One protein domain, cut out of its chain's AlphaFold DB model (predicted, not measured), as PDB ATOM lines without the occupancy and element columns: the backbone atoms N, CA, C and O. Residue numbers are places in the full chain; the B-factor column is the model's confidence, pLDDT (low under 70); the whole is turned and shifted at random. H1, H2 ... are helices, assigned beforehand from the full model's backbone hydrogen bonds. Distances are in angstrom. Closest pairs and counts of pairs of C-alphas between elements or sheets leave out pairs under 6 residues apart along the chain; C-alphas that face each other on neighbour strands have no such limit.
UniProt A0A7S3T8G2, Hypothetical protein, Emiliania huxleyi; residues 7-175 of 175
ATOM      1  N   LEU A   7      75.055   9.785 205.862       74.00
ATOM      2  CA  LEU A   7      73.769  10.439 206.105       74.00
ATOM      3  C   LEU A   7      73.736  11.129 207.469       74.00
ATOM      4  O   LEU A   7      73.415  12.308 207.525       74.00
ATOM      5  N   LEU A   8      74.121  10.436 208.546       79.88
ATOM      6  CA  LEU A   8      74.121  11.017 209.892       79.88
ATOM      7  C   LEU A   8      75.065  12.226 210.000       79.88
ATOM      8  O   LEU A   8      74.679  13.269 210.522       79.88
ATOM      9  N   VAL A   9      76.294  12.102 209.485       75.31
ATOM     10  CA  VAL A   9      77.308  13.164 209.568       75.31
ATOM     11  C   VAL A   9      76.946  14.343 208.669       75.31
ATOM     12  O   VAL A   9      77.038  15.489 209.103       75.31
ATOM     13  N   SER A  10      76.503  14.092 207.434       73.12
ATOM     14  CA  SER A  10      76.071  15.163 206.534       73.12
ATOM     15  C   SER A  10      74.809  15.854 207.040       73.12
ATOM     16  O   SER A  10      74.761  17.079 207.001       73.12
ATOM     17  N   PHE A  11      73.833  15.116 207.575       75.69
ATOM     18  CA  PHE A  11      72.638  15.699 208.188       75.69
ATOM     19  C   PHE A  11      72.996  16.575 209.391       75.69
ATOM     20  O   PHE A  11      72.587  17.728 209.435       75.69
ATOM     21  N   SER A  12      73.823  16.070 210.313       75.19
ATOM     22  CA  SER A  12      74.280  16.834 211.479       75.19
ATOM     23  C   SER A  12      75.047  18.100 211.083       75.19
ATOM     24  O   SER A  12      74.900  19.141 211.721       75.19
ATOM     25  N   TYR A  13      75.854  18.044 210.020       77.06
ATOM     26  CA  TYR A  13      76.555  19.220 209.511       77.06
ATOM     27  C   TYR A  13      75.587  20.240 208.900       77.06
ATOM     28  O   TYR A  13      75.644  21.419 209.241       77.06
ATOM     29  N   VAL A  14      74.668  19.792 208.036       83.38
ATOM     30  CA  VAL A  14      73.658  20.660 207.411       83.38
ATOM     31  C   VAL A  14      72.760  21.294 208.470       83.38
ATOM     32  O   VAL A  14      72.482  22.482 208.377       83.38
ATOM     33  N   SER A  15      72.351  20.557 209.507       80.12
ATOM     34  CA  SER A  15      71.511  21.108 210.575       80.12
ATOM     35  C   SER A  15      72.223  22.183 211.403       80.12
ATOM     36  O   SER A  15      71.565  23.060 211.945       80.12
ATOM     37  N   GLN A  16      73.554  22.109 211.521       81.88
ATOM     38  CA  GLN A  16      74.357  23.074 212.281       81.88
ATOM     39  C   GLN A  16      74.785  24.289 211.449       81.88
ATOM     40  O   GLN A  16      74.844  25.396 211.972       81.88
ATOM     41  N   VAL A  17      75.119  24.084 210.171       81.44
ATOM     42  CA  VAL A  17      75.766  25.097 209.311       81.44
ATOM     43  C   VAL A  17      74.833  25.612 208.205       81.44
ATOM     44  O   VAL A  17      75.124  26.616 207.565       81.44
ATOM     45  N   GLY A  18      73.701  24.947 207.961       80.62
ATOM     46  CA  GLY A  18      72.713  25.319 206.942       80.62
ATOM     47  C   GLY A  18      73.079  24.926 205.507       80.62
ATOM     48  O   GLY A  18      72.310  25.199 204.589       80.62
ATOM     49  N   ALA A  19      74.228  24.277 205.283       79.69
ATOM     50  CA  ALA A  19      74.707  23.905 203.951       79.69
ATOM     51  C   ALA A  19      75.419  22.547 203.943       79.69
ATOM     52  O   ALA A  19      75.977  22.110 204.947       79.69
ATOM     53  N   ALA A  20      75.423  21.871 202.792       80.69
ATOM     54  CA  ALA A  20      76.167  20.629 202.607       80.69
ATOM     55  C   ALA A  20      77.676  20.896 202.471       80.69
ATOM     56  O   ALA A  20      78.094  21.921 201.936       80.69
ATOM     57  N   SER A  21      78.509  19.947 202.912       83.25
ATOM     58  CA  SER A  21      79.968  20.063 202.820       83.25
ATOM     59  C   SER A  21      80.631  18.774 202.357       83.25
ATOM     60  O   SER A  21      80.511  17.718 202.983       83.25
ATOM     61  N   TRP A  22      81.437  18.894 201.302       84.56
ATOM     62  CA  TRP A  22      82.323  17.832 200.823       84.56
ATOM     63  C   TRP A  22      83.367  17.414 201.859       84.56
ATOM     64  O   TRP A  22      83.866  16.289 201.839       84.56
ATOM     65  N   THR A  23      83.723  18.307 202.780       80.69
ATOM     66  CA  THR A  23      84.644  17.988 203.873       80.69
ATOM     67  C   THR A  23      83.953  17.127 204.925       80.69
ATOM     68  O   THR A  23      84.517  16.108 205.317       80.69
ATOM     69  N   ALA A  24      82.716  17.463 205.305       77.50
ATOM     70  CA  ALA A  24      81.918  16.645 206.220       77.50
ATOM     71  C   ALA A  24      81.634  15.252 205.634       77.50
ATOM     72  O   ALA A  24      81.812  14.241 206.316       77.50
ATOM     73  N   LEU A  25      81.295  15.181 204.341       80.69
ATOM     74  CA  LEU A  25      81.077  13.909 203.654       80.69
ATOM     75  C   LEU A  25      82.339  13.034 203.673       80.69
ATOM     76  O   LEU A  25      82.273  11.876 204.077       80.69
ATOM     77  N   ARG A  26      83.508  13.583 203.313       82.81
ATOM     78  CA  ARG A  26      84.782  12.840 203.349       82.81
ATOM     79  C   ARG A  26      85.165  12.398 204.760       82.81
ATOM     80  O   ARG A  26      85.638  11.278 204.929       82.81
ATOM     81  N   ALA A  27      84.927  13.239 205.766       81.31
ATOM     82  CA  ALA A  27      85.193  12.908 207.165       81.31
ATOM     83  C   ALA A  27      84.308  11.762 207.690       81.31
ATOM     84  O   ALA A  27      84.717  11.043 208.598       81.31
ATOM     85  N   SER A  28      83.130  11.553 207.097       85.88
ATOM     86  CA  SER A  28      82.227  10.459 207.468       85.88
ATOM     87  C   SER A  28      82.655   9.084 206.940       85.88
ATOM     88  O   SER A  28      82.283   8.070 207.528       85.88
ATOM     89  N   ILE A  29      83.441   9.026 205.855       90.25
ATOM     90  CA  ILE A  29      83.787   7.771 205.164       90.25
ATOM     91  C   ILE A  29      84.481   6.769 206.103       90.25
ATOM     92  O   ILE A  29      84.025   5.628 206.174       90.25
ATOM     93  N   PRO A  30      85.521   7.144 206.876       91.50
ATOM     94  CA  PRO A  30      86.194   6.206 207.779       91.50
ATOM     95  C   PRO A  30      85.251   5.646 208.852       91.50
ATOM     96  O   PRO A  30      85.317   4.464 209.178       91.50
ATOM     97  N   LEU A  31      84.328   6.471 209.359       90.44
ATOM     98  CA  LEU A  31      83.329   6.064 210.354       90.44
ATOM     99  C   LEU A  31      82.259   5.142 209.748       90.44
ATOM    100  O   LEU A  31      81.821   4.179 210.382       90.44
ATOM    101  N   ALA A  32      81.874   5.396 208.497       91.12
ATOM    102  CA  ALA A  32      80.941   4.567 207.744       91.12
ATOM    103  C   ALA A  32      81.497   3.160 207.487       91.12
ATOM    104  O   ALA A  32      80.771   2.172 207.606       91.12
ATOM    105  N   LEU A  33      82.787   3.078 207.146       95.25
ATOM    106  CA  LEU A  33      83.502   1.823 206.930       95.25
ATOM    107  C   LEU A  33      83.596   1.010 208.229       95.25
ATOM    108  O   LEU A  33      83.205  -0.155 208.225       95.25
ATOM    109  N   GLN A  34      83.969   1.642 209.348       94.81
ATOM    110  CA  GLN A  34      83.965   1.004 210.674       94.81
ATOM    111  C   GLN A  34      82.571   0.483 211.058       94.81
ATOM    112  O   GLN A  34      82.420  -0.659 211.487       94.81
ATOM    113  N   SER A  35      81.525   1.281 210.826       93.62
ATOM    114  CA  SER A  35      80.138   0.856 211.060       93.62
ATOM    115  C   SER A  35      79.735  -0.323 210.170       93.62
ATOM    116  O   SER A  35      79.008  -1.219 210.597       93.62
ATOM    117  N   GLY A  36      80.218  -0.354 208.926       95.06
ATOM    118  CA  GLY A  36      80.024  -1.497 208.044       95.06
ATOM    119  C   GLY A  36      80.756  -2.747 208.505       95.06
ATOM    120  O   GLY A  36      80.198  -3.826 208.361       95.06
ATOM    121  N   ALA A  37      81.946  -2.626 209.099       97.00
ATOM    122  CA  ALA A  37      82.641  -3.767 209.686       97.00
ATOM    123  C   ALA A  37      81.814  -4.396 210.820       97.00
ATOM    124  O   ALA A  37      81.728  -5.618 210.896       97.00
ATOM    125  N   ILE A  38      81.148  -3.582 211.654       96.44
ATOM    126  CA  ILE A  38      80.232  -4.069 212.706       96.44
ATOM    127  C   ILE A  38      79.062  -4.837 212.088       96.44
ATOM    128  O   ILE A  38      78.784  -5.965 212.489       96.44
ATOM    129  N   LEU A  39      78.383  -4.231 211.109       94.44
ATOM    130  CA  LEU A  39      77.223  -4.844 210.460       94.44
ATOM    131  C   LEU A  39      77.609  -6.134 209.733       94.44
ATOM    132  O   LEU A  39      76.928  -7.143 209.848       94.44
ATOM    133  N   HIS A  40      78.727  -6.120 209.015       95.50
ATOM    134  CA  HIS A  40      79.211  -7.292 208.303       95.50
ATOM    135  C   HIS A  40      79.658  -8.398 209.263       95.50
ATOM    136  O   HIS A  40      79.385  -9.565 209.001       95.50
ATOM    137  N   ALA A  41      80.267  -8.058 210.404       94.44
ATOM    138  CA  ALA A  41      80.554  -9.033 211.453       94.44
ATOM    139  C   ALA A  41      79.278  -9.653 212.038       94.44
ATOM    140  O   ALA A  41      79.290 -10.830 212.384       94.44
ATOM    141  N   ASN A  42      78.191  -8.878 212.131       93.44
ATOM    142  CA  ASN A  42      76.888  -9.374 212.567       93.44
ATOM    143  C   ASN A  42      76.324 -10.384 211.561       93.44
ATOM    144  O   ASN A  42      76.119 -11.542 211.897       93.44
ATOM    145  N   ASN A  43      76.229  -9.985 210.292       92.81
ATOM    146  CA  ASN A  43      75.738 -10.853 209.222       92.81
ATOM    147  C   ASN A  43      76.607 -12.109 209.039       92.81
ATOM    148  O   ASN A  43      76.122 -13.155 208.630       92.81
ATOM    149  N   ALA A  44      77.915 -12.015 209.295       91.44
ATOM    150  CA  ALA A  44      78.811 -13.161 209.199       91.44
ATOM    151  C   ALA A  44      78.673 -14.136 210.377       91.44
ATOM    152  O   ALA A  44      78.919 -15.326 210.194       91.44
ATOM    153  N   ARG A  45      78.309 -13.641 211.568       90.81
ATOM    154  CA  ARG A  45      78.005 -14.472 212.741       90.81
ATOM    155  C   ARG A  45      76.739 -15.293 212.505       90.81
ATOM    156  O   ARG A  45      76.762 -16.481 212.790       90.81
ATOM    157  N   ASP A  46      75.709 -14.662 211.948       89.81
ATOM    158  CA  ASP A  46      74.367 -15.240 211.791       89.81
ATOM    159  C   ASP A  46      74.165 -15.924 210.427       89.81
ATOM    160  O   ASP A  46      73.044 -16.185 210.012       89.81
ATOM    161  N   MET A  47      75.244 -16.221 209.690       88.00
ATOM    162  CA  MET A  47      75.155 -16.744 208.318       88.00
ATOM    163  C   MET A  47      74.336 -18.039 208.195       88.00
ATOM    164  O   MET A  47      73.732 -18.263 207.148       88.00
ATOM    165  N   VAL A  48      74.365 -18.910 209.208       86.31
ATOM    166  CA  VAL A  48      73.655 -20.201 209.184       86.31
ATOM    167  C   VAL A  48      72.168 -19.984 209.456       86.31
ATOM    168  O   VAL A  48      71.321 -20.500 208.729       86.31
ATOM    169  N   GLU A  49      71.859 -19.181 210.468       86.69
ATOM    170  CA  GLU A  49      70.507 -18.801 210.862       86.69
ATOM    171  C   GLU A  49      69.811 -17.992 209.761       86.69
ATOM    172  O   GLU A  49      68.676 -18.300 209.402       86.69
ATOM    173  N   ASP A  50      70.509 -17.022 209.166       88.56
ATOM    174  CA  ASP A  50      70.018 -16.212 208.048       88.56
ATOM    175  C   ASP A  50      69.703 -17.090 206.829       88.56
ATOM    176  O   ASP A  50      68.660 -16.920 206.197       88.56
ATOM    177  N   ALA A  51      70.556 -18.076 206.523       87.25
ATOM    178  CA  ALA A  51      70.309 -19.020 205.436       87.25
ATOM    179  C   ALA A  51      69.066 -19.885 205.695       87.25
ATOM    180  O   ALA A  51      68.255 -20.081 204.791       87.25
ATOM    181  N   ALA A  52      68.893 -20.373 206.928       88.56
ATOM    182  CA  ALA A  52      67.724 -21.157 207.323       88.56
ATOM    183  C   ALA A  52      66.425 -20.330 207.303       88.56
ATOM    184  O   ALA A  52      65.360 -20.857 206.986       88.56
ATOM    185  N   ALA A  53      66.517 -19.033 207.607       89.81
ATOM    186  CA  ALA A  53      65.402 -18.091 207.584       89.81
ATOM    187  C   ALA A  53      65.114 -17.492 206.190       89.81
ATOM    188  O   ALA A  53      64.156 -16.733 206.043       89.81
ATOM    189  N   GLY A  54      65.923 -17.804 205.170       90.31
ATOM    190  CA  GLY A  54      65.783 -17.244 203.820       90.31
ATOM    191  C   GLY A  54      66.155 -15.759 203.714       90.31
ATOM    192  O   GLY A  54      65.683 -15.067 202.813       90.31
ATOM    193  N   VAL A  55      66.975 -15.250 204.637       88.62
ATOM    194  CA  VAL A  55      67.449 -13.863 204.649       88.62
ATOM    195  C   VAL A  55      68.692 -13.733 203.771       88.62
ATOM    196  O   VAL A  55      69.760 -14.267 204.066       88.62
ATOM    197  N   ASP A  56      68.579 -12.947 202.704       86.44
ATOM    198  CA  ASP A  56      69.703 -12.659 201.817       86.44
ATOM    199  C   ASP A  56      70.635 -11.594 202.410       86.44
ATOM    200  O   ASP A  56      70.408 -10.384 202.289       86.44
ATOM    201  N   THR A  57      71.747 -12.030 203.006       87.62
ATOM    202  CA  THR A  57      72.801 -11.124 203.486       87.62
ATOM    203  C   THR A  57      74.024 -11.094 202.573       87.62
ATOM    204  O   THR A  57      74.349 -12.041 201.854       87.62
ATOM    205  N   LEU A  58      74.767  -9.982 202.611       85.44
ATOM    206  CA  LEU A  58      76.017  -9.852 201.856       85.44
ATOM    207  C   LEU A  58      77.051 -10.912 202.273       85.44
ATOM    208  O   LEU A  58      77.796 -11.395 201.424       85.44
ATOM    209  N   ALA A  59      77.071 -11.297 203.553       86.31
ATOM    210  CA  ALA A  59      77.955 -12.343 204.052       86.31
ATOM    211  C   ALA A  59      77.632 -13.707 203.422       86.31
ATOM    212  O   ALA A  59      78.551 -14.397 202.971       86.31
ATOM    213  N   LEU A  60      76.338 -14.032 203.306       88.25
ATOM    214  CA  LEU A  60      75.847 -15.245 202.658       88.25
ATOM    215  C   LEU A  60      76.196 -15.266 201.160       88.25
ATOM    216  O   LEU A  60      76.793 -16.225 200.675       88.25
ATOM    217  N   ARG A  61      75.932 -14.168 200.437       91.88
ATOM    218  CA  ARG A  61      76.218 -14.059 198.989       91.88
ATOM    219  C   ARG A  61      77.708 -14.114 198.648       91.88
ATOM    220  O   ARG A  61      78.087 -14.605 197.586       91.88
ATOM    221  N   LEU A  62      78.562 -13.560 199.506       90.50
ATOM    222  CA  LEU A  62      80.012 -13.553 199.305       90.50
ATOM    223  C   LEU A  62      80.660 -14.894 199.671       90.50
ATOM    224  O   LEU A  62      81.697 -15.248 199.098       90.50
ATOM    225  N   GLY A  63      80.071 -15.622 200.619       89.19
ATOM    226  CA  GLY A  63      80.663 -16.802 201.232       89.19
ATOM    227  C   GLY A  63      81.841 -16.464 202.156       89.19
ATOM    228  O   GLY A  63      82.378 -15.353 202.167       89.19
ATOM    229  N   ARG A  64      82.288 -17.456 202.937       90.12
ATOM    230  CA  ARG A  64      83.249 -17.276 204.046       90.12
ATOM    231  C   ARG A  64      84.535 -16.541 203.638       90.12
ATOM    232  O   ARG A  64      84.907 -15.555 204.269       90.12
ATOM    233  N   ARG A  65      85.194 -16.960 202.550       91.62
ATOM    234  CA  ARG A  65      86.488 -16.387 202.121       91.62
ATOM    235  C   ARG A  65      86.388 -14.908 201.740       91.62
ATOM    236  O   ARG A  65      87.219 -14.112 202.167       91.62
ATOM    237  N   ARG A  66      85.395 -14.528 200.932       94.81
ATOM    238  CA  ARG A  66      85.216 -13.126 200.517       94.81
ATOM    239  C   ARG A  66      84.662 -12.274 201.659       94.81
ATOM    240  O   ARG A  66      84.997 -11.097 201.733       94.81
ATOM    241  N   SER A  67      83.903 -12.867 202.580       94.44
ATOM    242  CA  SER A  67      83.467 -12.200 203.809       94.44
ATOM    243  C   SER A  67      84.633 -11.794 204.707       94.44
ATOM    244  O   SER A  67      84.589 -10.693 205.252       94.44
ATOM    245  N   VAL A  68      85.691 -12.608 204.812       96.19
ATOM    246  CA  VAL A  68      86.936 -12.211 205.499       96.19
ATOM    247  C   VAL A  68      87.565 -10.992 204.828       96.19
ATOM    248  O   VAL A  68      87.831 -10.000 205.498       96.19
ATOM    249  N   VAL A  69      87.752 -11.037 203.505       97.88
ATOM    250  CA  VAL A  69      88.359  -9.924 202.754       97.88
ATOM    251  C   VAL A  69      87.554  -8.639 202.934       97.88
ATOM    252  O   VAL A  69      88.125  -7.586 203.198       97.88
ATOM    253  N   LEU A  70      86.225  -8.717 202.837       97.31
ATOM    254  CA  LEU A  70      85.370  -7.554 203.039       97.31
ATOM    255  C   LEU A  70      85.505  -7.000 204.461       97.31
ATOM    256  O   LEU A  70      85.674  -5.795 204.618       97.31
ATOM    257  N   TYR A  71      85.478  -7.854 205.485       97.38
ATOM    258  CA  TYR A  71      85.662  -7.417 206.867       97.38
ATOM    259  C   TYR A  71      86.994  -6.680 207.063       97.38
ATOM    260  O   TYR A  71      87.021  -5.589 207.629       97.38
ATOM    261  N   GLU A  72      88.087  -7.238 206.542       97.94
ATOM    262  CA  GLU A  72      89.422  -6.639 206.618       97.94
ATOM    263  C   GLU A  72      89.487  -5.292 205.899       97.94
ATOM    264  O   GLU A  72      90.037  -4.337 206.444       97.94
ATOM    265  N   LEU A  73      88.880  -5.175 204.714       98.00
ATOM    266  CA  LEU A  73      88.803  -3.906 203.989       98.00
ATOM    267  C   LEU A  73      88.022  -2.855 204.781       98.00
ATOM    268  O   LEU A  73      88.493  -1.731 204.934       98.00
ATOM    269  N   LEU A  74      86.855  -3.215 205.317       97.38
ATOM    270  CA  LEU A  74      86.019  -2.301 206.098       97.38
ATOM    271  C   LEU A  74      86.709  -1.843 207.389       97.38
ATOM    272  O   LEU A  74      86.592  -0.678 207.769       97.38
ATOM    273  N   LEU A  75      87.451  -2.741 208.039       98.00
ATOM    274  CA  LEU A  75      88.152  -2.471 209.290       98.00
ATOM    275  C   LEU A  75      89.456  -1.684 209.082       98.00
ATOM    276  O   LEU A  75      89.770  -0.796 209.875       98.00
ATOM    277  N   LEU A  76      90.226  -1.997 208.031       98.19
ATOM    278  CA  LEU A  76      91.591  -1.487 207.847       98.19
ATOM    279  C   LEU A  76      91.694  -0.293 206.886       98.19
ATOM    280  O   LEU A  76      92.554   0.567 207.081       98.19
ATOM    281  N   ALA A  77      90.808  -0.163 205.892       97.56
ATOM    282  CA  ALA A  77      90.812   0.992 204.985       97.56
ATOM    283  C   ALA A  77      90.690   2.363 205.692       97.56
ATOM    284  O   ALA A  77      91.351   3.309 205.248       97.56
ATOM    285  N   PRO A  78      89.944   2.519 206.811       96.81
ATOM    286  CA  PRO A  78      89.921   3.761 207.585       96.81
ATOM    287  C   PRO A  78      91.308   4.286 207.971       96.81
ATOM    288  O   PRO A  78      91.515   5.501 207.986       96.81
ATOM    289  N   TYR A  79      92.285   3.412 208.225       97.06
ATOM    290  CA  TYR A  79      93.628   3.824 208.634       97.06
ATOM    291  C   TYR A  79      94.406   4.537 207.527       97.06
ATOM    292  O   TYR A  79      95.195   5.428 207.838       97.06
ATOM    293  N   ALA A  80      94.136   4.252 206.249       95.56
ATOM    294  CA  ALA A  80      94.735   5.006 205.145       95.56
ATOM    295  C   ALA A  80      94.353   6.494 205.221       95.56
ATOM    296  O   ALA A  80      95.197   7.374 205.042       95.56
ATOM    297  N   SER A  81      93.097   6.786 205.579       92.31
ATOM    298  CA  SER A  81      92.643   8.165 205.786       92.31
ATOM    299  C   SER A  81      93.320   8.827 206.992       92.31
ATOM    300  O   SER A  81      93.639  10.014 206.939       92.31
ATOM    301  N   VAL A  82      93.590   8.067 208.059       94.44
ATOM    302  CA  VAL A  82      94.266   8.557 209.267       94.44
ATOM    303  C   VAL A  82      95.712   8.926 208.954       94.44
ATOM    304  O   VAL A  82      96.128  10.038 209.271       94.44
ATOM    305  N   VAL A  83      96.454   8.048 208.270       94.81
ATOM    306  CA  VAL A  83      97.833   8.317 207.823       94.81
ATOM    307  C   VAL A  83      97.876   9.549 206.919       94.81
ATOM    308  O   VAL A  83      98.678  10.454 207.146       94.81
ATOM    309  N   TRP A  84      96.972   9.631 205.937       92.06
ATOM    310  CA  TRP A  84      96.898  10.776 205.030       92.06
ATOM    311  C   TRP A  84      96.631  12.093 205.773       92.06
ATOM    312  O   TRP A  84      97.300  13.094 205.516       92.06
ATOM    313  N   ARG A  85      95.699  12.101 206.738       88.62
ATOM    314  CA  ARG A  85      95.416  13.284 207.566       88.62
ATOM    315  C   ARG A  85      96.594  13.647 208.468       88.62
ATOM    316  O   ARG A  85      96.934  14.827 208.546       88.62
ATOM    317  N   ALA A  86      97.220  12.665 209.110       90.94
ATOM    318  CA  ALA A  86      98.368  12.879 209.986       90.94
ATOM    319  C   ALA A  86      99.547  13.519 209.241       90.94
ATOM    320  O   ALA A  86     100.159  14.453 209.749       90.94
ATOM    321  N   ALA A  87      99.797  13.087 208.001       90.44
ATOM    322  CA  ALA A  87     100.855  13.636 207.155       90.44
ATOM    323  C   ALA A  87     100.570  15.062 206.643       90.44
ATOM    324  O   ALA A  87     101.500  15.800 206.335       90.44
ATOM    325  N   ARG A  88      99.294  15.450 206.506       87.25
ATOM    326  CA  ARG A  88      98.880  16.722 205.879       87.25
ATOM    327  C   ARG A  88      98.512  17.825 206.869       87.25
ATOM    328  O   ARG A  88      98.489  18.984 206.470       87.25
ATOM    329  N   THR A  89      98.130  17.480 208.098       84.62
ATOM    330  CA  THR A  89      97.470  18.431 209.014       84.62
ATOM    331  C   THR A  89      98.155  18.533 210.371       84.62
ATOM    332  O   THR A  89      98.629  19.603 210.738       84.62
ATOM    333  N   SER A  90      98.212  17.442 211.132       85.31
ATOM    334  CA  SER A  90      98.753  17.426 212.492       85.31
ATOM    335  C   SER A  90      99.171  16.013 212.871       85.31
ATOM    336  O   SER A  90      98.450  15.062 212.573       85.31
ATOM    337  N   THR A  91     100.272  15.867 213.610       88.19
ATOM    338  CA  THR A  91     100.678  14.573 214.184       88.19
ATOM    339  C   THR A  91      99.593  13.990 215.097       88.19
ATOM    340  O   THR A  91      99.386  12.778 215.105       88.19
ATOM    341  N   PHE A  92      98.808  14.838 215.774       91.06
ATOM    342  CA  PHE A  92      97.666  14.413 216.592       91.06
ATOM    343  C   PHE A  92      96.523  13.798 215.775       91.06
ATOM    344  O   PHE A  92      95.794  12.950 216.287       91.06
ATOM    345  N   ALA A  93      96.390  14.122 214.483       91.25
ATOM    346  CA  ALA A  93      95.416  13.447 213.623       91.25
ATOM    347  C   ALA A  93      95.734  11.948 213.438       91.25
ATOM    348  O   ALA A  93      94.858  11.201 213.009       91.25
ATOM    349  N   GLY A  94      96.947  11.509 213.802       94.56
ATOM    350  CA  GLY A  94      97.375  10.113 213.821       94.56
ATOM    351  C   GLY A  94      96.984   9.326 215.076       94.56
ATOM    352  O   GLY A  94      97.210   8.121 215.094       94.56
ATOM    353  N   LEU A  95      96.369   9.937 216.100       95.94
ATOM    354  CA  LEU A  95      95.971   9.238 217.335       95.94
ATOM    355  C   LEU A  95      95.204   7.915 217.118       95.94
ATOM    356  O   LEU A  95      95.504   6.946 217.821       95.94
ATOM    357  N   PRO A  96      94.278   7.793 216.144       97.00
ATOM    358  CA  PRO A  96      93.594   6.525 215.894       97.00
ATOM    359  C   PRO A  96      94.529   5.362 215.534       97.00
ATOM    360  O   PRO A  96      94.146   4.211 215.742       97.00
ATOM    361  N   LEU A  97      95.756   5.618 215.051       97.50
ATOM    362  CA  LEU A  97      96.754   4.579 214.755       97.50
ATOM    363  C   LEU A  97      97.102   3.733 215.985       97.50
ATOM    364  O   LEU A  97      97.440   2.563 215.830       97.50
ATOM    365  N   ALA A  98      96.931   4.264 217.202       97.69
ATOM    366  CA  ALA A  98      97.108   3.502 218.439       97.69
ATOM    367  C   ALA A  98      96.184   2.268 218.525       97.69
ATOM    368  O   ALA A  98      96.485   1.305 219.224       97.69
ATOM    369  N   THR A  99      95.069   2.265 217.789       98.00
ATOM    370  CA  THR A  99      94.127   1.135 217.740       98.00
ATOM    371  C   THR A  99      94.483   0.085 216.687       98.00
ATOM    372  O   THR A  99      93.898  -0.998 216.699       98.00
ATOM    373  N   LEU A 100      95.443   0.360 215.795       98.25
ATOM    374  CA  LEU A 100      95.789  -0.517 214.671       98.25
ATOM    375  C   LEU A 100      96.190  -1.939 215.108       98.25
ATOM    376  O   LEU A 100      95.676  -2.890 214.520       98.25
ATOM    377  N   PRO A 101      97.008  -2.151 216.163       98.38
ATOM    378  CA  PRO A 101      97.310  -3.506 216.628       98.38
ATOM    379  C   PRO A 101      96.056  -4.287 217.045       98.38
ATOM    380  O   PRO A 101      95.956  -5.488 216.799       98.38
ATOM    381  N   ALA A 102      95.070  -3.609 217.640       97.94
ATOM    382  CA  ALA A 102      93.797  -4.225 217.998       97.94
ATOM    383  C   ALA A 102      92.946  -4.547 216.758       97.94
ATOM    384  O   ALA A 102      92.331  -5.611 216.720       97.94
ATOM    385  N   ALA A 103      92.949  -3.686 215.732       98.06
ATOM    386  CA  ALA A 103      92.286  -3.969 214.456       98.06
ATOM    387  C   ALA A 103      92.882  -5.201 213.760       98.06
ATOM    388  O   ALA A 103      92.142  -6.071 213.309       98.06
ATOM    389  N   LEU A 104      94.211  -5.324 213.729       98.38
ATOM    390  CA  LEU A 104      94.886  -6.482 213.134       98.38
ATOM    391  C   LEU A 104      94.557  -7.783 213.878       98.38
ATOM    392  O   LEU A 104      94.316  -8.810 213.247       98.38
ATOM    393  N   ARG A 105      94.470  -7.736 215.214       97.31
ATOM    394  CA  ARG A 105      94.004  -8.878 216.020       97.31
ATOM    395  C   ARG A 105      92.553  -9.239 215.706       97.31
ATOM    396  O   ARG A 105      92.250 -10.412 215.549       97.31
ATOM    397  N   LEU A 106      91.668  -8.251 215.559       97.25
ATOM    398  CA  LEU A 106      90.278  -8.498 215.160       97.25
ATOM    399  C   LEU A 106      90.170  -9.119 213.765       97.25
ATOM    400  O   LEU A 106      89.359 -10.018 213.576       97.25
ATOM    401  N   ALA A 107      90.977  -8.667 212.804       97.62
ATOM    402  CA  ALA A 107      91.048  -9.265 211.473       97.62
ATOM    403  C   ALA A 107      91.478 -10.741 211.535       97.62
ATOM    404  O   ALA A 107      90.831 -11.602 210.937       97.62
ATOM    405  N   ALA A 108      92.527 -11.044 212.306       95.75
ATOM    406  CA  ALA A 108      93.004 -12.412 212.496       95.75
ATOM    407  C   ALA A 108      91.952 -13.304 213.177       95.75
ATOM    408  O   ALA A 108      91.674 -14.399 212.690       95.75
ATOM    409  N   ASP A 109      91.326 -12.819 214.252       94.50
ATOM    410  CA  ASP A 109      90.300 -13.564 214.986       94.50
ATOM    411  C   ASP A 109      89.060 -13.826 214.122       94.50
ATOM    412  O   ASP A 109      88.512 -14.925 214.142       94.50
ATOM    413  N   PHE A 110      88.627 -12.840 213.330       94.75
ATOM    414  CA  PHE A 110      87.496 -12.990 212.414       94.75
ATOM    415  C   PHE A 110      87.782 -14.039 211.332       94.75
ATOM    416  O   PHE A 110      86.942 -14.894 211.043       94.75
ATOM    417  N   ARG A 111      88.996 -14.019 210.769       94.19
ATOM    418  CA  ARG A 111      89.460 -15.014 209.795       94.19
ATOM    419  C   ARG A 111      89.493 -16.419 210.393       94.19
ATOM    420  O   ARG A 111      88.997 -17.349 209.760       94.19
ATOM    421  N   ALA A 112      90.055 -16.569 211.590       91.69
ATOM    422  CA  ALA A 112      90.105 -17.847 212.294       91.69
ATOM    423  C   ALA A 112      88.695 -18.365 212.617       91.69
ATOM    424  O   ALA A 112      88.403 -19.536 212.378       91.69
ATOM    425  N   GLY A 113      87.804 -17.482 213.076       90.31
ATOM    426  CA  GLY A 113      86.415 -17.819 213.374       90.31
ATOM    427  C   GLY A 113      85.656 -18.339 212.154       90.31
ATOM    428  O   GLY A 113      85.029 -19.390 212.227       90.31
ATOM    429  N   LEU A 114      85.766 -17.663 211.005       88.69
ATOM    430  CA  LEU A 114      85.116 -18.116 209.768       88.69
ATOM    431  C   LEU A 114      85.743 -19.381 209.167       88.69
ATOM    432  O   LEU A 114      85.048 -20.138 208.491       88.69
ATOM    433  N   ALA A 115      87.037 -19.624 209.392       87.94
ATOM    434  CA  ALA A 115      87.708 -20.839 208.933       87.94
ATOM    435  C   ALA A 115      87.280 -22.086 209.725       87.94
ATOM    436  O   ALA A 115      87.226 -23.174 209.159       87.94
ATOM    437  N   ALA A 116      86.945 -21.927 211.008       82.25
ATOM    438  CA  ALA A 116      86.528 -23.027 211.877       82.25
ATOM    439  C   ALA A 116      85.117 -23.570 211.581       82.25
ATOM    440  O   ALA A 116      84.762 -24.647 212.056       82.25
ATOM    441  N   GLY A 117      84.321 -22.849 210.788       73.19
ATOM    442  CA  GLY A 117      82.969 -23.254 210.418       73.19
ATOM    443  C   GLY A 117      82.031 -23.388 211.613       73.19
ATOM    444  O   GLY A 117      82.006 -22.513 212.473       73.19
ATOM    445  N   ASP A 118      81.261 -24.476 211.654       67.69
ATOM    446  CA  ASP A 118      80.170 -24.657 212.628       67.69
ATOM    447  C   ASP A 118      80.659 -25.298 213.946       67.69
ATOM    448  O   ASP A 118      79.882 -25.561 214.861       67.69
ATOM    449  N   ALA A 119      81.968 -25.546 214.062       59.47
ATOM    450  CA  ALA A 119      82.613 -26.031 215.279       59.47
ATOM    451  C   ALA A 119      82.571 -24.969 216.404       59.47
ATOM    452  O   ALA A 119      82.518 -23.776 216.109       59.47
ATOM    453  N   PRO A 120      82.697 -25.342 217.696       50.81
ATOM    454  CA  PRO A 120      82.570 -24.432 218.851       50.81
ATOM    455  C   PRO A 120      83.547 -23.235 218.890       50.81
ATOM    456  O   PRO A 120      83.369 -22.324 219.701       50.81
ATOM    457  N   LEU A 121      84.543 -23.170 217.994       49.25
ATOM    458  CA  LEU A 121      85.325 -21.952 217.743       49.25
ATOM    459  C   LEU A 121      84.464 -20.802 217.166       49.25
ATOM    460  O   LEU A 121      84.898 -19.647 217.189       49.25
ATOM    461  N   SER A 122      83.235 -21.087 216.723       59.28
ATOM    462  CA  SER A 122      82.150 -20.140 216.422       59.28
ATOM    463  C   SER A 122      81.810 -19.215 217.604       59.28
ATOM    464  O   SER A 122      81.345 -18.091 217.402       59.28
ATOM    465  N   ALA A 123      82.172 -19.592 218.839       64.50
ATOM    466  CA  ALA A 123      82.117 -18.704 220.002       64.50
ATOM    467  C   ALA A 123      82.990 -17.441 219.837       64.50
ATOM    468  O   ALA A 123      82.686 -16.389 220.412       64.50
ATOM    469  N   SER A 124      84.062 -17.515 219.036       71.38
ATOM    470  CA  SER A 124      84.880 -16.346 218.695       71.38
ATOM    471  C   SER A 124      84.099 -15.340 217.841       71.38
ATOM    472  O   SER A 124      84.158 -14.143 218.129       71.38
ATOM    473  N   LEU A 125      83.299 -15.820 216.876       84.38
ATOM    474  CA  LEU A 125      82.414 -15.003 216.037       84.38
ATOM    475  C   LEU A 125      81.235 -14.437 216.825       84.38
ATOM    476  O   LEU A 125      80.848 -13.294 216.589       84.38
ATOM    477  N   ALA A 126      80.728 -15.166 217.825       87.31
ATOM    478  CA  ALA A 126      79.601 -14.720 218.644       87.31
ATOM    479  C   ALA A 126      79.820 -13.322 219.256       87.31
ATOM    480  O   ALA A 126      78.904 -12.500 219.321       87.31
ATOM    481  N   ARG A 127      81.061 -13.024 219.669       91.19
ATOM    482  CA  ARG A 127      81.444 -11.731 220.258       91.19
ATOM    483  C   ARG A 127      82.021 -10.739 219.244       91.19
ATOM    484  O   ARG A 127      82.304  -9.608 219.642       91.19
ATOM    485  N   MET A 128      82.207 -11.118 217.976       93.56
ATOM    486  CA  MET A 128      82.829 -10.246 216.971       93.56
ATOM    487  C   MET A 128      82.097  -8.917 216.806       93.56
ATOM    488  O   MET A 128      82.762  -7.900 216.988       93.56
ATOM    489  N   PRO A 129      80.763  -8.866 216.608       94.38
ATOM    490  CA  PRO A 129      80.067  -7.590 216.423       94.38
ATOM    491  C   PRO A 129      80.317  -6.617 217.580       94.38
ATOM    492  O   PRO A 129      80.640  -5.449 217.371       94.38
ATOM    493  N   MET A 130      80.266  -7.122 218.818       95.12
ATOM    494  CA  MET A 130      80.529  -6.339 220.026       95.12
ATOM    495  C   MET A 130      81.984  -5.854 220.100       95.12
ATOM    496  O   MET A 130      82.242  -4.702 220.452       95.12
ATOM    497  N   ARG A 131      82.960  -6.712 219.781       96.44
ATOM    498  CA  ARG A 131      84.382  -6.336 219.795       96.44
ATOM    499  C   ARG A 131      84.703  -5.307 218.709       96.44
ATOM    500  O   ARG A 131      85.401  -4.334 218.999       96.44
ATOM    501  N   THR A 132      84.160  -5.480 217.506       97.25
ATOM    502  CA  THR A 132      84.271  -4.519 216.401       97.25
ATOM    503  C   THR A 132      83.609  -3.193 216.765       97.25
ATOM    504  O   THR A 132      84.193  -2.144 216.520       97.25
ATOM    505  N   ALA A 133      82.455  -3.211 217.440       96.56
ATOM    506  CA  ALA A 133      81.780  -1.996 217.898       96.56
ATOM    507  C   ALA A 133      82.598  -1.225 218.943       96.56
ATOM    508  O   ALA A 133      82.779  -0.015 218.813       96.56
ATOM    509  N   LYS A 134      83.162  -1.917 219.943       97.31
ATOM    510  CA  LYS A 134      84.067  -1.301 220.932       97.31
ATOM    511  C   LYS A 134      85.294  -0.680 220.265       97.31
ATOM    512  O   LYS A 134      85.696   0.427 220.620       97.31
ATOM    513  N   HIS A 135      85.866  -1.376 219.286       98.00
ATOM    514  CA  HIS A 135      86.977  -0.862 218.496       98.00
ATOM    515  C   HIS A 135      86.585   0.389 217.698       98.00
ATOM    516  O   HIS A 135      87.268   1.404 217.796       98.00
ATOM    517  N   ALA A 136      85.470   0.345 216.966       96.75
ATOM    518  CA  ALA A 136      84.960   1.469 216.186       96.75
ATOM    519  C   ALA A 136      84.677   2.701 217.062       96.75
ATOM    520  O   ALA A 136      85.004   3.819 216.672       96.75
ATOM    521  N   ALA A 137      84.134   2.501 218.267       96.06
ATOM    522  CA  ALA A 137      83.898   3.572 219.230       96.06
ATOM    523  C   ALA A 137      85.210   4.223 219.699       96.06
ATOM    524  O   ALA A 137      85.332   5.448 219.678       96.06
ATOM    525  N   LEU A 138      86.218   3.420 220.062       97.56
ATOM    526  CA  LEU A 138      87.537   3.935 220.442       97.56
ATOM    527  C   LEU A 138      88.225   4.652 219.270       97.56
ATOM    528  O   LEU A 138      88.793   5.728 219.451       97.56
ATOM    529  N   PHE A 139      88.141   4.089 218.062       96.94
ATOM    530  CA  PHE A 139      88.649   4.711 216.841       96.94
ATOM    531  C   PHE A 139      88.002   6.082 216.604       96.94
ATOM    532  O   PHE A 139      88.706   7.060 216.342       96.94
ATOM    533  N   ALA A 140      86.675   6.180 216.734       94.31
ATOM    534  CA  ALA A 140      85.939   7.431 216.582       94.31
ATOM    535  C   ALA A 140      86.329   8.453 217.660       94.31
ATOM    536  O   ALA A 140      86.622   9.601 217.330       94.31
ATOM    537  N   LEU A 141      86.423   8.029 218.924       95.56
ATOM    538  CA  LEU A 141      86.834   8.886 220.037       95.56
ATOM    539  C   LEU A 141      88.225   9.489 219.806       95.56
ATOM    540  O   LEU A 141      88.406  10.701 219.921       95.56
ATOM    541  N   LEU A 142      89.201   8.660 219.427       95.69
ATOM    542  CA  LEU A 142      90.560   9.118 219.128       95.69
ATOM    543  C   LEU A 142      90.614   9.988 217.870       95.69
ATOM    544  O   LEU A 142      91.427  10.908 217.799       95.69
ATOM    545  N   THR A 143      89.744   9.732 216.890       92.38
ATOM    546  CA  THR A 143      89.640  10.564 215.682       92.38
ATOM    547  C   THR A 143      89.163  11.964 216.049       92.38
ATOM    548  O   THR A 143      89.774  12.942 215.621       92.38
ATOM    549  N   THR A 144      88.126  12.065 216.884       90.81
ATOM    550  CA  THR A 144      87.608  13.338 217.398       90.81
ATOM    551  C   THR A 144      88.658  14.060 218.241       90.81
ATOM    552  O   THR A 144      88.937  15.229 217.991       90.81
ATOM    553  N   ALA A 145      89.317  13.364 219.174       92.00
ATOM    554  CA  ALA A 145      90.389  13.948 219.981       92.00
ATOM    555  C   ALA A 145      91.537  14.492 219.110       92.00
ATOM    556  O   ALA A 145      91.984  15.619 219.303       92.00
ATOM    557  N   GLY A 146      91.966  13.735 218.095       90.38
ATOM    558  CA  GLY A 146      93.030  14.148 217.179       90.38
ATOM    559  C   GLY A 146      92.682  15.347 216.293       90.38
ATOM    560  O   GLY A 146      93.587  16.034 215.829       90.38
ATOM    561  N   VAL A 147      91.393  15.606 216.046       85.69
ATOM    562  CA  VAL A 147      90.918  16.823 215.360       85.69
ATOM    563  C   VAL A 147      90.926  18.030 216.302       85.69
ATOM    564  O   VAL A 147      91.232  19.133 215.860       85.69
ATOM    565  N   LEU A 148      90.583  17.833 217.579       86.19
ATOM    566  CA  LEU A 148      90.456  18.912 218.563       86.19
ATOM    567  C   LEU A 148      91.806  19.392 219.120       86.19
ATOM    568  O   LEU A 148      91.904  20.525 219.585       86.19
ATOM    569  N   LEU A 149      92.844  18.552 219.088       82.94
ATOM    570  CA  LEU A 149      94.172  18.918 219.578       82.94
ATOM    571  C   LEU A 149      94.902  19.839 218.577       82.94
ATOM    572  O   LEU A 149      95.139  19.436 217.434       82.94
ATOM    573  N   PRO A 150      95.298  21.062 218.983       64.00
ATOM    574  CA  PRO A 150      95.947  22.016 218.091       64.00
ATOM    575  C   PRO A 150      97.332  21.526 217.650       64.00
ATOM    576  O   PRO A 150      98.104  20.993 218.449       64.00
ATOM    577  N   SER A 151      97.678  21.743 216.378       61.34
ATOM    578  CA  SER A 151      99.039  21.524 215.889       61.34
ATOM    579  C   SER A 151      99.997  22.561 216.510       61.34
ATOM    580  O   SER A 151      99.640  23.740 216.615       61.34
ATOM    581  N   PRO A 152     101.233  22.178 216.889       56.53
ATOM    582  CA  PRO A 152     102.239  23.116 217.406       56.53
ATOM    583  C   PRO A 152     102.522  24.302 216.468       56.53
ATOM    584  O   PRO A 152     102.857  25.389 216.931       56.53
ATOM    585  N   SER A 153     102.294  24.129 215.163       56.72
ATOM    586  CA  SER A 153     102.474  25.162 214.137       56.72
ATOM    587  C   SER A 153     101.644  26.435 214.361       56.72
ATOM    588  O   SER A 153     102.080  27.517 213.974       56.72
ATOM    589  N   LEU A 154     100.493  26.367 215.043       50.06
ATOM    590  CA  LEU A 154      99.685  27.560 215.350       50.06
ATOM    591  C   LEU A 154     100.195  28.347 216.569       50.06
ATOM    592  O   LEU A 154      99.949  29.549 216.666       50.06
ATOM    593  N   ARG A 155     100.948  27.708 217.477       51.03
ATOM    594  CA  ARG A 155     101.577  28.402 218.616       51.03
ATOM    595  C   ARG A 155     102.803  29.206 218.185       51.03
ATOM    596  O   ARG A 155     103.032  30.291 218.715       51.03
ATOM    597  N   GLU A 156     103.550  28.720 217.196       54.44
ATOM    598  CA  GLU A 156     104.713  29.435 216.660       54.44
ATOM    599  C   GLU A 156     104.323  30.639 215.791       54.44
ATOM    600  O   GLU A 156     104.936  31.698 215.916       54.44
ATOM    601  N   LEU A 157     103.249  30.534 214.998       53.88
ATOM    602  CA  LEU A 157     102.716  31.650 214.202       53.88
ATOM    603  C   LEU A 157     102.110  32.762 215.070       53.88
ATOM    604  O   LEU A 157     102.387  33.939 214.840       53.88
ATOM    605  N   GLY A 158     101.343  32.411 216.108       58.19
ATOM    606  CA  GLY A 158     100.834  33.397 217.068       58.19
ATOM    607  C   GLY A 158     101.965  34.075 217.847       58.19
ATOM    608  O   GLY A 158     101.976  35.293 218.005       58.19
ATOM    609  N   GLY A 159     102.969  33.301 218.271       63.44
ATOM    610  CA  GLY A 159     104.123  33.818 219.003       63.44
ATOM    611  C   GLY A 159     105.070  34.682 218.166       63.44
ATOM    612  O   GLY A 159     105.714  35.564 218.733       63.44
ATOM    613  N   SER A 160     105.189  34.452 216.853       64.44
ATOM    614  CA  SER A 160     106.017  35.289 215.975       64.44
ATOM    615  C   SER A 160     105.288  36.568 215.564       64.44
ATOM    616  O   SER A 160     105.883  37.637 215.628       64.44
ATOM    617  N   LEU A 161     103.986  36.503 215.258       67.19
ATOM    618  CA  LEU A 161     103.184  37.681 214.912       67.19
ATOM    619  C   LEU A 161     103.030  38.639 216.094       67.19
ATOM    620  O   LEU A 161     103.199  39.843 215.921       67.19
ATOM    621  N   VAL A 162     102.794  38.119 217.302       71.56
ATOM    622  CA  VAL A 162     102.741  38.941 218.522       71.56
ATOM    623  C   VAL A 162     104.106  39.567 218.814       71.56
ATOM    624  O   VAL A 162     104.172  40.751 219.134       71.56
ATOM    625  N   ARG A 163     105.213  38.829 218.637       77.25
ATOM    626  CA  ARG A 163     106.567  39.383 218.812       77.25
ATOM    627  C   ARG A 163     106.906  40.455 217.776       77.25
ATOM    628  O   ARG A 163     107.462  41.482 218.149       77.25
ATOM    629  N   THR A 164     106.534  40.264 216.513       78.75
ATOM    630  CA  THR A 164     106.737  41.259 215.448       78.75
ATOM    631  C   THR A 164     105.873  42.502 215.661       78.75
ATOM    632  O   THR A 164     106.363  43.619 215.506       78.75
ATOM    633  N   ALA A 165     104.615  42.334 216.078       75.81
ATOM    634  CA  ALA A 165     103.714  43.445 216.377       75.81
ATOM    635  C   ALA A 165     104.187  44.257 217.593       75.81
ATOM    636  O   ALA A 165     104.225  45.483 217.527       75.81
ATOM    637  N   LEU A 166     104.615  43.586 218.669       79.12
ATOM    638  CA  LEU A 166     105.170  44.249 219.850       79.12
ATOM    639  C   LEU A 166     106.467  44.987 219.518       79.12
ATOM    640  O   LEU A 166     106.621  46.136 219.916       79.12
ATOM    641  N   ARG A 167     107.366  44.379 218.738       84.00
ATOM    642  CA  ARG A 167     108.613  45.031 218.320       84.00
ATOM    643  C   ARG A 167     108.345  46.279 217.475       84.00
ATOM    644  O   ARG A 167     108.869  47.338 217.775       84.00
ATOM    645  N   SER A 168     107.427  46.185 216.512       80.12
ATOM    646  CA  SER A 168     107.011  47.318 215.675       80.12
ATOM    647  C   SER A 168     106.262  48.425 216.439       80.12
ATOM    648  O   SER A 168     106.243  49.572 215.992       80.12
ATOM    649  N   TYR A 169     105.613  48.100 217.560       80.56
ATOM    650  CA  TYR A 169     105.014  49.088 218.461       80.56
ATOM    651  C   TYR A 169     106.087  49.797 219.295       80.56
ATOM    652  O   TYR A 169     106.128  51.023 219.316       80.56
ATOM    653  N   TYR A 170     106.994  49.040 219.921       84.12
ATOM    654  CA  TYR A 170     108.093  49.602 220.710       84.12
ATOM    655  C   TYR A 170     109.011  50.496 219.865       84.12
ATOM    656  O   TYR A 170     109.293  51.620 220.270       84.12
ATOM    657  N   ASP A 171     109.388  50.051 218.666       87.94
ATOM    658  CA  ASP A 171     110.253  50.819 217.762       87.94
ATOM    659  C   ASP A 171     109.612  52.139 217.295       87.94
ATOM    660  O   ASP A 171     110.331  53.031 216.875       87.94
ATOM    661  N   ARG A 172     108.278  52.284 217.359       77.44
ATOM    662  CA  ARG A 172     107.560  53.525 216.997       77.44
ATOM    663  C   ARG A 172     107.315  54.471 218.165       77.44
ATOM    664  O   ARG A 172     107.089  55.653 217.942       77.44
ATOM    665  N   VAL A 173     107.265  53.947 219.385       77.12
ATOM    666  CA  VAL A 173     106.957  54.733 220.591       77.12
ATOM    667  C   VAL A 173     108.229  55.276 221.241       77.12
ATOM    668  O   VAL A 173     108.174  56.304 221.910       77.12
ATOM    669  N   PHE A 174     109.366  54.604 221.047       77.75
ATOM    670  CA  PHE A 174     110.624  54.915 221.731       77.75
ATOM    671  C   PHE A 174     111.769  55.340 220.790       77.75
ATOM    672  O   PHE A 174     112.927  55.319 221.207       77.75
ATOM    673  N   SER A 175     111.457  55.724 219.547       64.62
ATOM    674  CA  SER A 175     112.369  56.365 218.580       64.62
ATOM    675  C   SER A 175     112.043  57.844 218.424       64.62
ATOM    676  O   SER A 175     112.987  58.658 218.391       64.62
TER     677      SER A 175
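AT A GLANCE: This is residues 7 to 175 of the 175 residues of the protein "Hypothetical protein" of Emiliania huxleyi (UniProt A0A7S3T8G2). Four long helices, H2, H4, H5 and H7, stand side by side in an up-and-down bundle, each running against the one before it in the chain, and residues 154 to 175, of which 154 to 173 belong to H8, stick out from one end as a long arm. H1 folds back along the first part of H2 near that end, while the short H3 and H6 sit at the other end. The printed part has 169 residues with eight named helices, H1 to H8 in order, and no named strand, and its class is all helix. It is only just loose, close to extended, with a radius of gyration of the C-alphas of 23.0 A and spans of 89 by 36 by 20 A, the arm adding to the length.

HOW THE PARTS SIT: H1, residues 7 to 17, and H2, residues 22 to 45, form a helical hairpin; H2 touches H1 with residues 24 to 28 alone, the closest C-alphas being those of Ser 10 and Leu 25, 5.9 A apart. H3, residues 47 to 52, touches H4, residues 58 to 88, closest at C-alphas 47 and 60, 5.9 A. H2, the hub, touches H4 at a shallow tilt of 32 degrees, opposite ways, closest at C-alphas 30 and 78, 4.5 A. H5, residues 91 to 115, touches H4 at a shallow tilt of 15 degrees, closest at C-alphas 86 and 93, 4.7 A. H6, residues 120 to 126, touches H5, closest at C-alphas 113 and 125, 5.6 A, and H2, closest at C-alphas 45 and 125, 5.5 A. H7, residues 128 to 148, touches H5, closest at C-alphas 93 and 146, 4.3 A, and H2, closest at C-alphas 38 and 129, 5.1 A. H8, residues 153 to 173, touches no helix. Every O i to N i+4 pair is within hydrogen-bond range in H1, H3 and H7, against 17 of 20 in H2, 20 of 27 in H4, 13 of 21 in H5, 16 of 17 in H8 and 1 of 3 in H6, where 4 of 4 O i to N i+3 pairs are.

IN THESE COORDINATES: H1 begins at C-alpha 7 (73.769, 10.439, 206.105). H2 measures 34.7 A, H4 35.3 A, H5 38.1 A, H7 30.2 A and H8 30.6 A, ending at C-alpha 173 (106.957, 54.733, 220.591). H4 has a kink of 116 degrees near residue 65.

THE WHOLE: The two C-alphas farthest apart, Ala 52 and Ser 175, are 90.2 A apart. The printed part has no cut and its links are tight. pLDDT is under 70 at residues 118 to 123, 150 to 161 and 175.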